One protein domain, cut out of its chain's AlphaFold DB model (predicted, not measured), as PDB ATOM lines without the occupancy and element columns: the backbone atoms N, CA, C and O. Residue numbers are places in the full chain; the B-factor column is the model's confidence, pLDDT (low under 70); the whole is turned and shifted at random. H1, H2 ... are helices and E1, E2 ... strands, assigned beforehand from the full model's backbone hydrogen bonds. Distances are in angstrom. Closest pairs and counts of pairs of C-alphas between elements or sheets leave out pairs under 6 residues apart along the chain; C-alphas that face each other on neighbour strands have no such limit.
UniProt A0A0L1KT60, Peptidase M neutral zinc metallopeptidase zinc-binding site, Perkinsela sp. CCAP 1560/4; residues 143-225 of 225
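What this domain is: This is residues 143 to 225 of the 225 residues of the protein "Peptidase M neutral zinc metallopeptidase zinc-binding site" of Perkinsela sp. CCAP 1560/4 (UniProt A0A0L1KT60). A small, staggered sheet of three strands has E1 in the middle of the domain and the hairpin E2 and E3 reaching away from it; H1 slants over one face, and H2 is on the opposite face. H3 packs on H2 and only grazes the sheet, far from the turn of the hairpin. You have 83 printed residues, with named elements in the order H1, E1, H2, E2, E3, H3; the sheet's order is E1, E3, E2, antiparallel throughout, and the class is mixed, helices and strands. The whole is compact and rounded, with a radius of gyration of the C-alphas of 11.8 A and spans of 29 by 28 by 26 A.

How they stand to each other: Start at residues 144 to 145, which pair parallel with residues 173 to 174 of E1, residues 173 to 176. Next, H1, residues 154 to 166, is over E3, residues 201 to 207, at a height over the sheet of 9.0 A, slantwise to the strands at 38 degrees on the local plane. Its closest C-alpha pair with E2, residues 194 to 198, is Leu 160 and Val 194, 7.1 A apart. E1 and E3 are antiparallel at 140 degrees, with N 175 and O 206 2.8 A apart, within hydrogen-bond range. H2, residues 177 to 183, is on the opposite face from H1. E1, H2 and E2 form a split strand-helix-strand unit, two strands running the same way with E3 between them, and its crossover is right-handed. In the hairpin E2 and E3, at 146 degrees, N 196 and O 203 are within hydrogen-bond range at 2.9 A. H3, residues 214 to 223, touches H2 at a steep tilt of 64 degrees, the closest C-alphas being those of Ile 183 and Val 217, 7.0 A. H1 is apart from H2 and H3. In H1, H2 and H3 every O i to N i+4 pair is within hydrogen-bond range.

Where its parts are: Find C-alpha 154 at (-24.942, 27.814, -45.695); from there H1 runs 19.2 A to C-alpha 166. E1 measures 10.7 A, H2 10.1 A, E2 12.3 A and E3 19.5 A. H3 runs 14.7 A to C-alpha 223 at (-40.631, 38.661, -28.616).

The domain as a whole: The two C-alphas farthest apart are those of Gly 200 and Gln 215, 32.4 A. The printed part has no cut and no long link, and no printed residue is under 70 in pLDDT.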
ATOM      1  N   PRO A 143     -34.325  32.948 -44.426       96.38
ATOM      2  CA  PRO A 143     -35.024  32.085 -43.492       96.38
ATOM      3  C   PRO A 143     -34.484  32.274 -42.069       96.38
ATOM      4  O   PRO A 143     -33.275  32.327 -41.829       96.38
ATOM      5  N   LEU A 144     -35.400  32.337 -41.112       95.81
ATOM      6  CA  LEU A 144     -35.184  32.628 -39.705       95.81
ATOM      7  C   LEU A 144     -35.637  31.452 -38.853       95.81
ATOM      8  O   LEU A 144     -36.721  30.905 -39.059       95.81
ATOM      9  N   SER A 145     -34.852  31.104 -37.840       96.62
ATOM     10  CA  SER A 145     -35.256  30.092 -36.871       96.62
ATOM     11  C   SER A 145     -36.310  30.648 -35.920       96.62
ATOM     12  O   SER A 145     -36.035  31.597 -35.186       96.62
ATOM     13  N   ALA A 146     -37.468  29.988 -35.832       96.50
ATOM     14  CA  ALA A 146     -38.513  30.332 -34.866       96.50
ATOM     15  C   ALA A 146     -38.047  30.257 -33.402       96.50
ATOM     16  O   ALA A 146     -38.675  30.847 -32.534       96.50
ATOM     17  N   LYS A 147     -36.963  29.517 -33.122       94.44
ATOM     18  CA  LYS A 147     -36.413  29.349 -31.770       94.44
ATOM     19  C   LYS A 147     -35.560  30.533 -31.324       94.44
ATOM     20  O   LYS A 147     -35.563  30.864 -30.145       94.44
ATOM     21  N   THR A 148     -34.751  31.090 -32.223       92.81
ATOM     22  CA  THR A 148     -33.711  32.068 -31.857       92.81
ATOM     23  C   THR A 148     -33.891  33.427 -32.516       92.81
ATOM     24  O   THR A 148     -33.194  34.365 -32.153       92.81
ATOM     25  N   GLY A 149     -34.759  33.549 -33.523       91.62
ATOM     26  CA  GLY A 149     -34.867  34.764 -34.328       91.62
ATOM     27  C   GLY A 149     -33.733  34.965 -35.341       91.62
ATOM     28  O   GLY A 149     -33.816  35.888 -36.160       91.62
ATOM     29  N   GLY A 150     -32.695  34.124 -35.277       91.00
ATOM     30  CA  GLY A 150     -31.489  34.207 -36.095       91.00
ATOM     31  C   GLY A 150     -31.663  33.591 -37.480       91.00
ATOM     32  O   GLY A 150     -32.464  32.677 -37.670       91.00
ATOM     33  N   GLU A 151     -30.890  34.097 -38.435       93.56
ATOM     34  CA  GLU A 151     -30.855  33.598 -39.811       93.56
ATOM     35  C   GLU A 151     -30.192  32.219 -39.889       93.56
ATOM     36  O   GLU A 151     -29.154  31.978 -39.258       93.56
ATOM     37  N   PHE A 152     -30.755  31.328 -40.705       94.50
ATOM     38  CA  PHE A 152     -30.042  30.127 -41.138       94.50
ATOM     39  C   PHE A 152     -28.895  30.505 -42.087       94.50
ATOM     40  O   PHE A 152     -28.913  31.560 -42.723       94.50
ATOM     41  N   ARG A 153     -27.874  29.648 -42.177       93.50
ATOM     42  CA  ARG A 153     -26.661  29.883 -42.980       93.50
ATOM     43  C   ARG A 153     -26.302  28.655 -43.814       93.50
ATOM     44  O   ARG A 153     -26.735  27.552 -43.492       93.50
ATOM     45  N   GLY A 154     -25.467  28.871 -44.830       93.94
ATOM     46  CA  GLY A 154     -24.942  27.814 -45.695       93.94
ATOM     47  C   GLY A 154     -26.039  27.093 -46.474       93.94
ATOM     48  O   GLY A 154     -27.086  27.668 -46.748       93.94
ATOM     49  N   GLU A 155     -25.813  25.816 -46.764       95.31
ATOM     50  CA  GLU A 155     -26.722  24.981 -47.557       95.31
ATOM     51  C   GLU A 155     -28.158  24.972 -47.015       95.31
ATOM     52  O   GLU A 155     -29.106  25.143 -47.771       95.31
ATOM     53  N   LEU A 156     -28.334  24.887 -45.689       95.94
ATOM     54  CA  LEU A 156     -29.661  24.938 -45.070       95.94
ATOM     55  C   LEU A 156     -30.412  26.227 -45.427       95.94
ATOM     56  O   LEU A 156     -31.608  26.184 -45.694       95.94
ATOM     57  N   ARG A 157     -29.731  27.380 -45.446       96.06
ATOM     58  CA  ARG A 157     -30.358  28.643 -45.859       96.06
ATOM     59  C   ARG A 157     -30.867  28.542 -47.291       96.06
ATOM     60  O   ARG A 157     -32.009  28.909 -47.551       96.06
ATOM     61  N   ASP A 158     -30.022  28.065 -48.192       95.31
ATOM     62  CA  ASP A 158     -30.309  28.073 -49.622       95.31
ATOM     63  C   ASP A 158     -31.428  27.072 -49.963       95.31
ATOM     64  O   ASP A 158     -32.354  27.416 -50.700       95.31
ATOM     65  N   THR A 159     -31.449  25.901 -49.315       96.75
ATOM     66  CA  THR A 159     -32.547  24.927 -49.435       96.75
ATOM     67  C   THR A 159     -33.878  25.506 -48.949       96.75
ATOM     68  O   THR A 159     -34.896  25.381 -49.631       96.75
ATOM     69  N   LEU A 160     -33.893  26.192 -47.800       97.19
ATOM     70  CA  LEU A 160     -35.113  26.815 -47.274       97.19
ATOM     71  C   LEU A 160     -35.603  27.978 -48.161       97.19
ATOM     72  O   LEU A 160     -36.809  28.140 -48.334       97.19
ATOM     73  N   ILE A 161     -34.697  28.763 -48.759       95.75
ATOM     74  CA  ILE A 161     -35.054  29.800 -49.746       95.75
ATOM     75  C   ILE A 161     -35.672  29.165 -50.996       95.75
ATOM     76  O   ILE A 161     -36.691  29.655 -51.490       95.75
ATOM     77  N   SER A 162     -35.092  28.069 -51.493       95.69
ATOM     78  CA  SER A 162     -35.617  27.343 -52.655       95.69
ATOM     79  C   SER A 162     -37.024  26.802 -52.386       95.69
ATOM     80  O   SER A 162     -37.918  26.940 -53.224       95.69
ATOM     81  N   ALA A 163     -37.245  26.243 -51.193       96.38
ATOM     82  CA  ALA A 163     -38.558  25.771 -50.771       96.38
ATOM     83  C   ALA A 163     -39.576  26.921 -50.668       96.38
ATOM     84  O   ALA A 163     -40.658  26.825 -51.237       96.38
ATOM     85  N   ALA A 164     -39.216  28.043 -50.030       95.56
ATOM     86  CA  ALA A 164     -40.087  29.223 -49.948       95.56
ATOM     87  C   ALA A 164     -40.422  29.815 -51.324       95.56
ATOM     88  O   ALA A 164     -41.531  30.286 -51.541       95.56
ATOM     89  N   SER A 165     -39.484  29.769 -52.271       94.00
ATOM     90  CA  SER A 165     -39.700  30.286 -53.629       94.00
ATOM     91  C   SER A 165     -40.705  29.453 -54.431       94.00
ATOM     92  O   SER A 165     -41.298  29.963 -55.377       94.00
ATOM     93  N   SER A 166     -40.911  28.190 -54.047       94.88
ATOM     94  CA  SER A 166     -41.856  27.272 -54.696       94.88
ATOM     95  C   SER A 166     -43.269  27.330 -54.092       94.88
ATOM     96  O   SER A 166     -44.195  26.761 -54.664       94.88
ATOM     97  N   SER A 167     -43.440  28.031 -52.965       94.94
ATOM     98  CA  SER A 167     -44.681  28.094 -52.183       94.94
ATOM     99  C   SER A 167     -44.991  29.542 -51.775       94.94
ATOM    100  O   SER A 167     -44.450  30.021 -50.777       94.94
ATOM    101  N   PRO A 168     -45.856  30.266 -52.510       92.81
ATOM    102  CA  PRO A 168     -46.151  31.684 -52.260       92.81
ATOM    103  C   PRO A 168     -46.677  32.011 -50.853       92.81
ATOM    104  O   PRO A 168     -46.590  33.150 -50.399       92.81
ATOM    105  N   GLU A 169     -47.253  31.030 -50.163       94.88
ATOM    106  CA  GLU A 169     -47.776  31.141 -48.805       94.88
ATOM    107  C   GLU A 169     -46.698  31.030 -47.715       94.88
ATOM    108  O   GLU A 169     -46.968  31.321 -46.543       94.88
ATOM    109  N   PHE A 170     -45.484  30.603 -48.074       96.50
ATOM    110  CA  PHE A 170     -44.379  30.481 -47.131       96.50
ATOM    111  C   PHE A 170     -43.839  31.863 -46.782       96.50
ATOM    112  O   PHE A 170     -43.617  32.723 -47.632       96.50
ATOM    113  N   ASN A 171     -43.593  32.071 -45.494       94.94
ATOM    114  CA  ASN A 171     -42.866  33.242 -45.020       94.94
ATOM    115  C   ASN A 171     -41.418  32.866 -44.688       94.94
ATOM    116  O   ASN A 171     -40.960  31.753 -44.933       94.94
ATOM    117  N   ASN A 172     -40.659  33.795 -44.125       95.88
ATOM    118  CA  ASN A 172     -39.263  33.549 -43.800       95.88
ATOM    119  C   ASN A 172     -39.050  32.835 -42.453       95.88
ATOM    120  O   ASN A 172     -37.911  32.687 -42.040       95.88
ATOM    121  N   ILE A 173     -40.083  32.396 -41.733       97.50
ATOM    122  CA  ILE A 173     -39.954  31.796 -40.399       97.50
ATOM    123  C   ILE A 173     -40.081  30.280 -40.504       97.50
ATOM    124  O   ILE A 173     -41.117  29.751 -40.904       97.50
ATOM    125  N   TRP A 174     -39.044  29.580 -40.054       98.38
ATOM    126  CA  TRP A 174     -38.957  28.126 -40.114       98.38
ATOM    127  C   TRP A 174     -38.726  27.515 -38.737       98.38
ATOM    128  O   TRP A 174     -38.055  28.087 -37.873       98.38
ATOM    129  N   LEU A 175     -39.288  26.329 -38.526       98.50
ATOM    130  CA  LEU A 175     -39.248  25.624 -37.254       98.50
ATOM    131  C   LEU A 175     -39.262  24.105 -37.417       98.50
ATOM    132  O   LEU A 175     -39.799  23.566 -38.375       98.50
ATOM    133  N   THR A 176     -38.699  23.400 -36.441       98.31
ATOM    134  CA  THR A 176     -38.816  21.937 -36.324       98.31
ATOM    135  C   THR A 176     -40.065  21.551 -35.525       98.31
ATOM    136  O   THR A 176     -40.591  22.359 -34.755       98.31
ATOM    137  N   LYS A 177     -40.498  20.283 -35.595       97.75
ATOM    138  CA  LYS A 177     -41.601  19.763 -34.753       97.75
ATOM    139  C   LYS A 177     -41.376  20.005 -33.255       97.75
ATOM    140  O   LYS A 177     -42.294  20.407 -32.545       97.75
ATOM    141  N   LYS A 178     -40.141  19.820 -32.770       97.81
ATOM    142  CA  LYS A 178     -39.784  20.069 -31.363       97.81
ATOM    143  C   LYS A 178     -39.934  21.548 -30.990       97.81
ATOM    144  O   LYS A 178     -40.408  21.864 -29.903       97.81
ATOM    145  N   GLN A 179     -39.540  22.450 -31.887       98.06
ATOM    146  CA  GLN A 179     -39.691  23.892 -31.678       98.06
ATOM    147  C   GLN A 179     -41.167  24.308 -31.706       98.06
ATOM    148  O   GLN A 179     -41.590  25.058 -30.830       98.06
ATOM    149  N   ALA A 180     -41.960  23.764 -32.633       98.19
ATOM    150  CA  ALA A 180     -43.407  23.969 -32.680       98.19
ATOM    151  C   ALA A 180     -44.061  23.626 -31.331       98.19
ATOM    152  O   ALA A 180     -44.703  24.484 -30.721       98.19
ATOM    153  N   ALA A 181     -43.778  22.428 -30.807       97.81
ATOM    154  CA  ALA A 181     -44.285  21.987 -29.510       97.81
ATOM    155  C   ALA A 181     -43.887  22.944 -28.369       97.81
ATOM    156  O   ALA A 181     -44.730  23.301 -27.551       97.81
ATOM    157  N   SER A 182     -42.638  23.434 -28.350       97.38
ATOM    158  CA  SER A 182     -42.173  24.385 -27.323       97.38
ATOM    159  C   SER A 182     -42.867  25.754 -27.362       97.38
ATOM    160  O   SER A 182     -42.968  26.419 -26.336       97.38
ATOM    161  N   ILE A 183     -43.384  26.166 -28.525       97.25
ATOM    162  CA  ILE A 183     -44.154  27.410 -28.706       97.25
ATOM    163  C   ILE A 183     -45.648  27.191 -28.373       97.25
ATOM    164  O   ILE A 183     -46.417  28.148 -28.237       97.25
ATOM    165  N   GLY A 184     -46.073  25.934 -28.205       97.44
ATOM    166  CA  GLY A 184     -47.471  25.557 -27.997       97.44
ATOM    167  C   GLY A 184     -48.280  25.538 -29.296       97.44
ATOM    168  O   GLY A 184     -49.454  25.914 -29.294       97.44
ATOM    169  N   VAL A 185     -47.646  25.151 -30.405       98.19
ATOM    170  CA  VAL A 185     -48.290  24.898 -31.704       98.19
ATOM    171  C   VAL A 185     -47.908  23.508 -32.214       98.19
ATOM    172  O   VAL A 185     -46.947  22.904 -31.741       98.19
ATOM    173  N   PHE A 186     -48.637  22.992 -33.196       98.00
ATOM    174  CA  PHE A 186     -48.290  21.748 -33.879       98.00
ATOM    175  C   PHE A 186     -48.292  21.938 -35.395       98.00
ATOM    176  O   PHE A 186     -48.965  22.827 -35.921       98.00
ATOM    177  N   ILE A 187     -47.504  21.115 -36.087       98.44
ATOM    178  CA  ILE A 187     -47.501  21.045 -37.552       98.44
ATOM    179  C   ILE A 187     -48.792  20.349 -37.988       98.44
ATOM    180  O   ILE A 187     -49.127  19.307 -37.421       98.44
ATOM    181  N   ARG A 188     -49.523  20.915 -38.954       97.88
ATOM    182  CA  ARG A 188     -50.748  20.292 -39.475       97.88
ATOM    183  C   ARG A 188     -50.426  18.939 -40.127       97.88
ATOM    184  O   ARG A 188     -49.293  18.670 -40.524       97.88
ATOM    185  N   ASN A 189     -51.422  18.062 -40.196       94.75
ATOM    186  CA  ASN A 189     -51.231  16.722 -40.745       94.75
ATOM    187  C   ASN A 189     -50.840  16.791 -42.228       94.75
ATOM    188  O   ASN A 189     -51.402  17.588 -42.974       94.75
ATOM    189  N   SER A 190     -49.910  15.924 -42.634       94.06
ATOM    190  CA  SER A 190     -49.462  15.764 -44.028       94.06
ATOM    191  C   SER A 190     -48.786  16.989 -44.661       94.06
ATOM    192  O   SER A 190     -48.653  17.052 -45.879       94.06
ATOM    193  N   GLU A 191     -48.333  17.947 -43.855       95.94
ATOM    194  CA  GLU A 191     -47.539  19.079 -44.338       95.94
ATOM    195  C   GLU A 191     -46.153  18.612 -44.818       95.94
ATOM    196  O   GLU A 191     -45.482  17.873 -44.082       95.94
ATOM    197  N   PRO A 192     -45.690  19.035 -46.010       96.38
ATOM    198  CA  PRO A 192     -44.356  18.693 -46.490       96.38
ATOM    199  C   PRO A 192     -43.279  19.347 -45.613       96.38
ATOM    200  O   PRO A 192     -43.430  20.494 -45.187       96.38
ATOM    201  N   SER A 193     -42.186  18.630 -45.359       97.50
ATOM    202  CA  SER A 193     -40.993  19.166 -44.700       97.50
ATOM    203  C   SER A 193     -39.860  19.410 -45.682       97.50
ATOM    204  O   SER A 193     -39.776  18.798 -46.746       97.50
ATOM    205  N   VAL A 194     -38.943  20.281 -45.274       97.81
ATOM    206  CA  VAL A 194     -37.586  20.324 -45.811       97.81
ATOM    207  C   VAL A 194     -36.704  19.505 -44.876       97.81
ATOM    208  O   VAL A 194     -36.427  19.929 -43.751       97.81
ATOM    209  N   ASP A 195     -36.295  18.322 -45.324       97.50
ATOM    210  CA  ASP A 195     -35.439  17.423 -44.551       97.50
ATOM    211  C   ASP A 195     -33.967  17.681 -44.873       97.50
ATOM    212  O   ASP A 195     -33.571  17.741 -46.034       97.50
ATOM    213  N   MET A 196     -33.148  17.837 -43.835       96.00
ATOM    214  CA  MET A 196     -31.723  18.142 -43.957       96.00
ATOM    215  C   MET A 196     -30.909  17.243 -43.036       96.00
ATOM    216  O   MET A 196     -31.299  17.006 -41.893       96.00
ATOM    217  N   ASN A 197     -29.752  16.775 -43.505       95.56
ATOM    218  CA  ASN A 197     -28.807  16.045 -42.667       95.56
ATOM    219  C   ASN A 197     -27.832  17.030 -42.007       95.56
ATOM    220  O   ASN A 197     -27.025  17.657 -42.688       95.56
ATOM    221  N   ILE A 198     -27.925  17.182 -40.688       92.19
ATOM    222  CA  ILE A 198     -27.088  18.085 -39.893       92.19
ATOM    223  C   ILE A 198     -26.385  17.244 -38.832       92.19
ATOM    224  O   ILE A 198     -27.041  16.626 -37.992       92.19
ATOM    225  N   ASP A 199     -25.053  17.196 -38.888       92.69
ATOM    226  CA  ASP A 199     -24.208  16.409 -37.979       92.69
ATOM    227  C   ASP A 199     -24.616  14.923 -37.900       92.69
ATOM    228  O   ASP A 199     -24.686  14.322 -36.825       92.69
ATOM    229  N   GLY A 200     -24.950  14.328 -39.051       94.12
ATOM    230  CA  GLY A 200     -25.376  12.928 -39.156       94.12
ATOM    231  C   GLY A 200     -26.814  12.666 -38.695       94.12
ATOM    232  O   GLY A 200     -27.218  11.509 -38.580       94.12
ATOM    233  N   ARG A 201     -27.596  13.714 -38.408       95.62
ATOM    234  CA  ARG A 201     -28.999  13.612 -37.993       95.62
ATOM    235  C   ARG A 201     -29.906  14.216 -39.052       95.62
ATOM    236  O   ARG A 201     -29.741  15.374 -39.422       95.62
ATOM    237  N   SER A 202     -30.918  13.460 -39.471       96.38
ATOM    238  CA  SER A 202     -31.999  14.006 -40.291       96.38
ATOM    239  C   SER A 202     -32.894  14.909 -39.437       96.38
ATOM    240  O   SER A 202     -33.432  14.483 -38.411       96.38
ATOM    241  N   ILE A 203     -33.020  16.172 -39.838       97.81
ATOM    242  CA  ILE A 203     -33.846  17.188 -39.191       97.81
ATOM    243  C   ILE A 203     -34.840  17.730 -40.214       97.81
ATOM    244  O   ILE A 203     -34.449  18.294 -41.232       97.81
ATOM    245  N   SER A 204     -36.127  17.615 -39.889       98.25
ATOM    246  CA  SER A 204     -37.224  18.178 -40.677       98.25
ATOM    247  C   SER A 204     -37.552  19.602 -40.239       98.25
ATOM    248  O   SER A 204     -37.890  19.850 -39.070       98.25
ATOM    249  N   PHE A 205     -37.512  20.523 -41.191       98.56
ATOM    250  CA  PHE A 205     -37.940  21.908 -41.043       98.56
ATOM    251  C   PHE A 205     -39.292  22.122 -41.721       98.56
ATOM    252  O   PHE A 205     -39.573  21.569 -42.779       98.56
ATOM    253  N   PHE A 206     -40.118  22.953 -41.098       98.62
ATOM    254  CA  PHE A 206     -41.439  23.354 -41.566       98.62
ATOM    255  C   PHE A 206     -41.502  24.877 -41.578       98.62
ATOM    256  O   PHE A 206     -40.848  25.531 -40.761       98.62
ATOM    257  N   ASN A 207     -42.284  25.451 -42.478       98.50
ATOM    258  CA  ASN A 207     -42.593  26.870 -42.476       98.50
ATOM    259  C   ASN A 207     -43.639  27.188 -41.399       98.50
ATOM    260  O   ASN A 207     -44.486  26.357 -41.062       98.50
ATOM    261  N   SER A 208     -43.633  28.404 -40.852       98.19
ATOM    262  CA  SER A 208     -44.585  28.765 -39.799       98.19
ATOM    263  C   SER A 208     -46.047  28.729 -40.264       98.19
ATOM    264  O   SER A 208     -46.934  28.499 -39.436       98.19
ATOM    265  N   CYS A 209     -46.309  28.912 -41.567       97.75
ATOM    266  CA  CYS A 209     -47.652  28.802 -42.149       97.75
ATOM    267  C   CYS A 209     -48.229  27.376 -42.088       97.75
ATOM    268  O   CYS A 209     -49.448  27.220 -42.115       97.75
ATOM    269  N   GLN A 210     -47.375  26.360 -41.935       98.31
ATOM    270  CA  GLN A 210     -47.744  24.940 -41.865       98.31
ATOM    271  C   GLN A 210     -48.160  24.504 -40.449       98.31
ATOM    272  O   GLN A 210     -48.420  23.331 -40.182       98.31
ATOM    273  N   THR A 211     -48.206  25.441 -39.500       98.38
ATOM    274  CA  THR A 211     -48.670  25.183 -38.134       98.38
ATOM    275  C   THR A 211     -50.175  25.405 -38.005       98.38
ATOM    276  O   THR A 211     -50.798  26.092 -38.812       98.38
ATOM    277  N   ASN A 212     -50.777  24.870 -36.945       98.19
ATOM    278  CA  ASN A 212     -52.181  25.131 -36.618       98.19
ATOM    279  C   ASN A 212     -52.453  26.586 -36.178       98.19
ATOM    280  O   ASN A 212     -53.606  27.006 -36.155       98.19
ATOM    281  N   ALA A 213     -51.417  27.350 -35.814       97.88
ATOM    282  CA  ALA A 213     -51.541  28.743 -35.390       97.88
ATOM    283  C   ALA A 213     -50.329  29.596 -35.832       97.88
ATOM    284  O   ALA A 213     -49.530  30.018 -34.988       97.88
ATOM    285  N   PRO A 214     -50.200  29.927 -37.135       97.50
ATOM    286  CA  PRO A 214     -49.040  30.657 -37.664       97.50
ATOM    287  C   PRO A 214     -48.790  32.006 -36.978       97.50
ATOM    288  O   PRO A 214     -47.647  32.377 -36.715       97.50
ATOM    289  N   GLN A 215     -49.861  32.718 -36.609       97.12
ATOM    290  CA  GLN A 215     -49.770  34.009 -35.915       97.12
ATOM    291  C   GLN A 215     -49.120  33.897 -34.532       97.12
ATOM    292  O   GLN A 215     -48.425  34.817 -34.106       97.12
ATOM    293  N   ARG A 216     -49.273  32.756 -33.845       97.44
ATOM    294  CA  ARG A 216     -48.618  32.509 -32.554       97.44
ATOM    295  C   ARG A 216     -47.108  32.352 -32.722       97.44
ATOM    296  O   ARG A 216     -46.356  32.872 -31.902       97.44
ATOM    297  N   VAL A 217     -46.660  31.710 -33.804       97.25
ATOM    298  CA  VAL A 217     -45.230  31.607 -34.143       97.25
ATOM    299  C   VAL A 217     -44.655  32.982 -34.486       97.25
ATOM    300  O   VAL A 217     -43.588  33.341 -33.994       97.25
ATOM    301  N   ILE A 218     -45.384  33.791 -35.261       94.56
ATOM    302  CA  ILE A 218     -44.981  35.169 -35.592       94.56
ATOM    303  C   ILE A 218     -44.894  36.032 -34.324       94.56
ATOM    304  O   ILE A 218     -43.924  36.767 -34.146       94.56
ATOM    305  N   ALA A 219     -45.874  35.937 -33.421       94.44
ATOM    306  CA  ALA A 219     -45.861  36.655 -32.148       94.44
ATOM    307  C   ALA A 219     -44.684  36.222 -31.258       94.44
ATOM    308  O   ALA A 219     -43.990  37.074 -30.709       94.44
ATOM    309  N   HIS A 220     -44.405  34.916 -31.181       94.69
ATOM    310  CA  HIS A 220     -43.232  34.393 -30.480       94.69
ATOM    311  C   HIS A 220     -41.930  34.974 -31.051       94.69
ATOM    312  O   HIS A 220     -41.103  35.486 -30.302       94.69
ATOM    313  N   MET A 221     -41.793  34.999 -32.378       93.50
ATOM    314  CA  MET A 221     -40.633  35.568 -33.068       93.50
ATOM    315  C   MET A 221     -40.434  37.064 -32.823       93.50
ATOM    316  O   MET A 221     -39.297  37.527 -32.746       93.50
ATOM    317  N   ARG A 222     -41.519  37.831 -32.678       88.00
ATOM    318  CA  ARG A 222     -41.439  39.256 -32.327       88.00
ATOM    319  C   ARG A 222     -40.873  39.473 -30.925       88.00
ATOM    320  O   ARG A 222     -40.155  40.444 -30.735       88.00
ATOM    321  N   ASN A 223     -41.144  38.568 -29.986       88.00
ATOM    322  CA  ASN A 223     -40.631  38.661 -28.616       88.00
ATOM    323  C   ASN A 223     -39.141  38.300 -28.500       88.00
ATOM    324  O   ASN A 223     -38.515  38.632 -27.499       88.00
ATOM    325  N   LEU A 224     -38.568  37.633 -29.508       84.25
ATOM    326  CA  LEU A 224     -37.141  37.300 -29.562       84.25
ATOM    327  C   LEU A 224     -36.266  38.443 -30.122       84.25
ATOM    328  O   LEU A 224     -35.043  38.317 -30.101       84.25
ATOM    329  N   ARG A 225     -36.860  39.526 -30.650       70.00
ATOM    330  CA  ARG A 225     -36.168  40.625 -31.357       70.00
ATOM    331  C   ARG A 225     -36.287  41.982 -30.658       70.00
ATOM    332  O   ARG A 225     -35.396  42.832 -30.886       70.00
TER     333      ARG A 225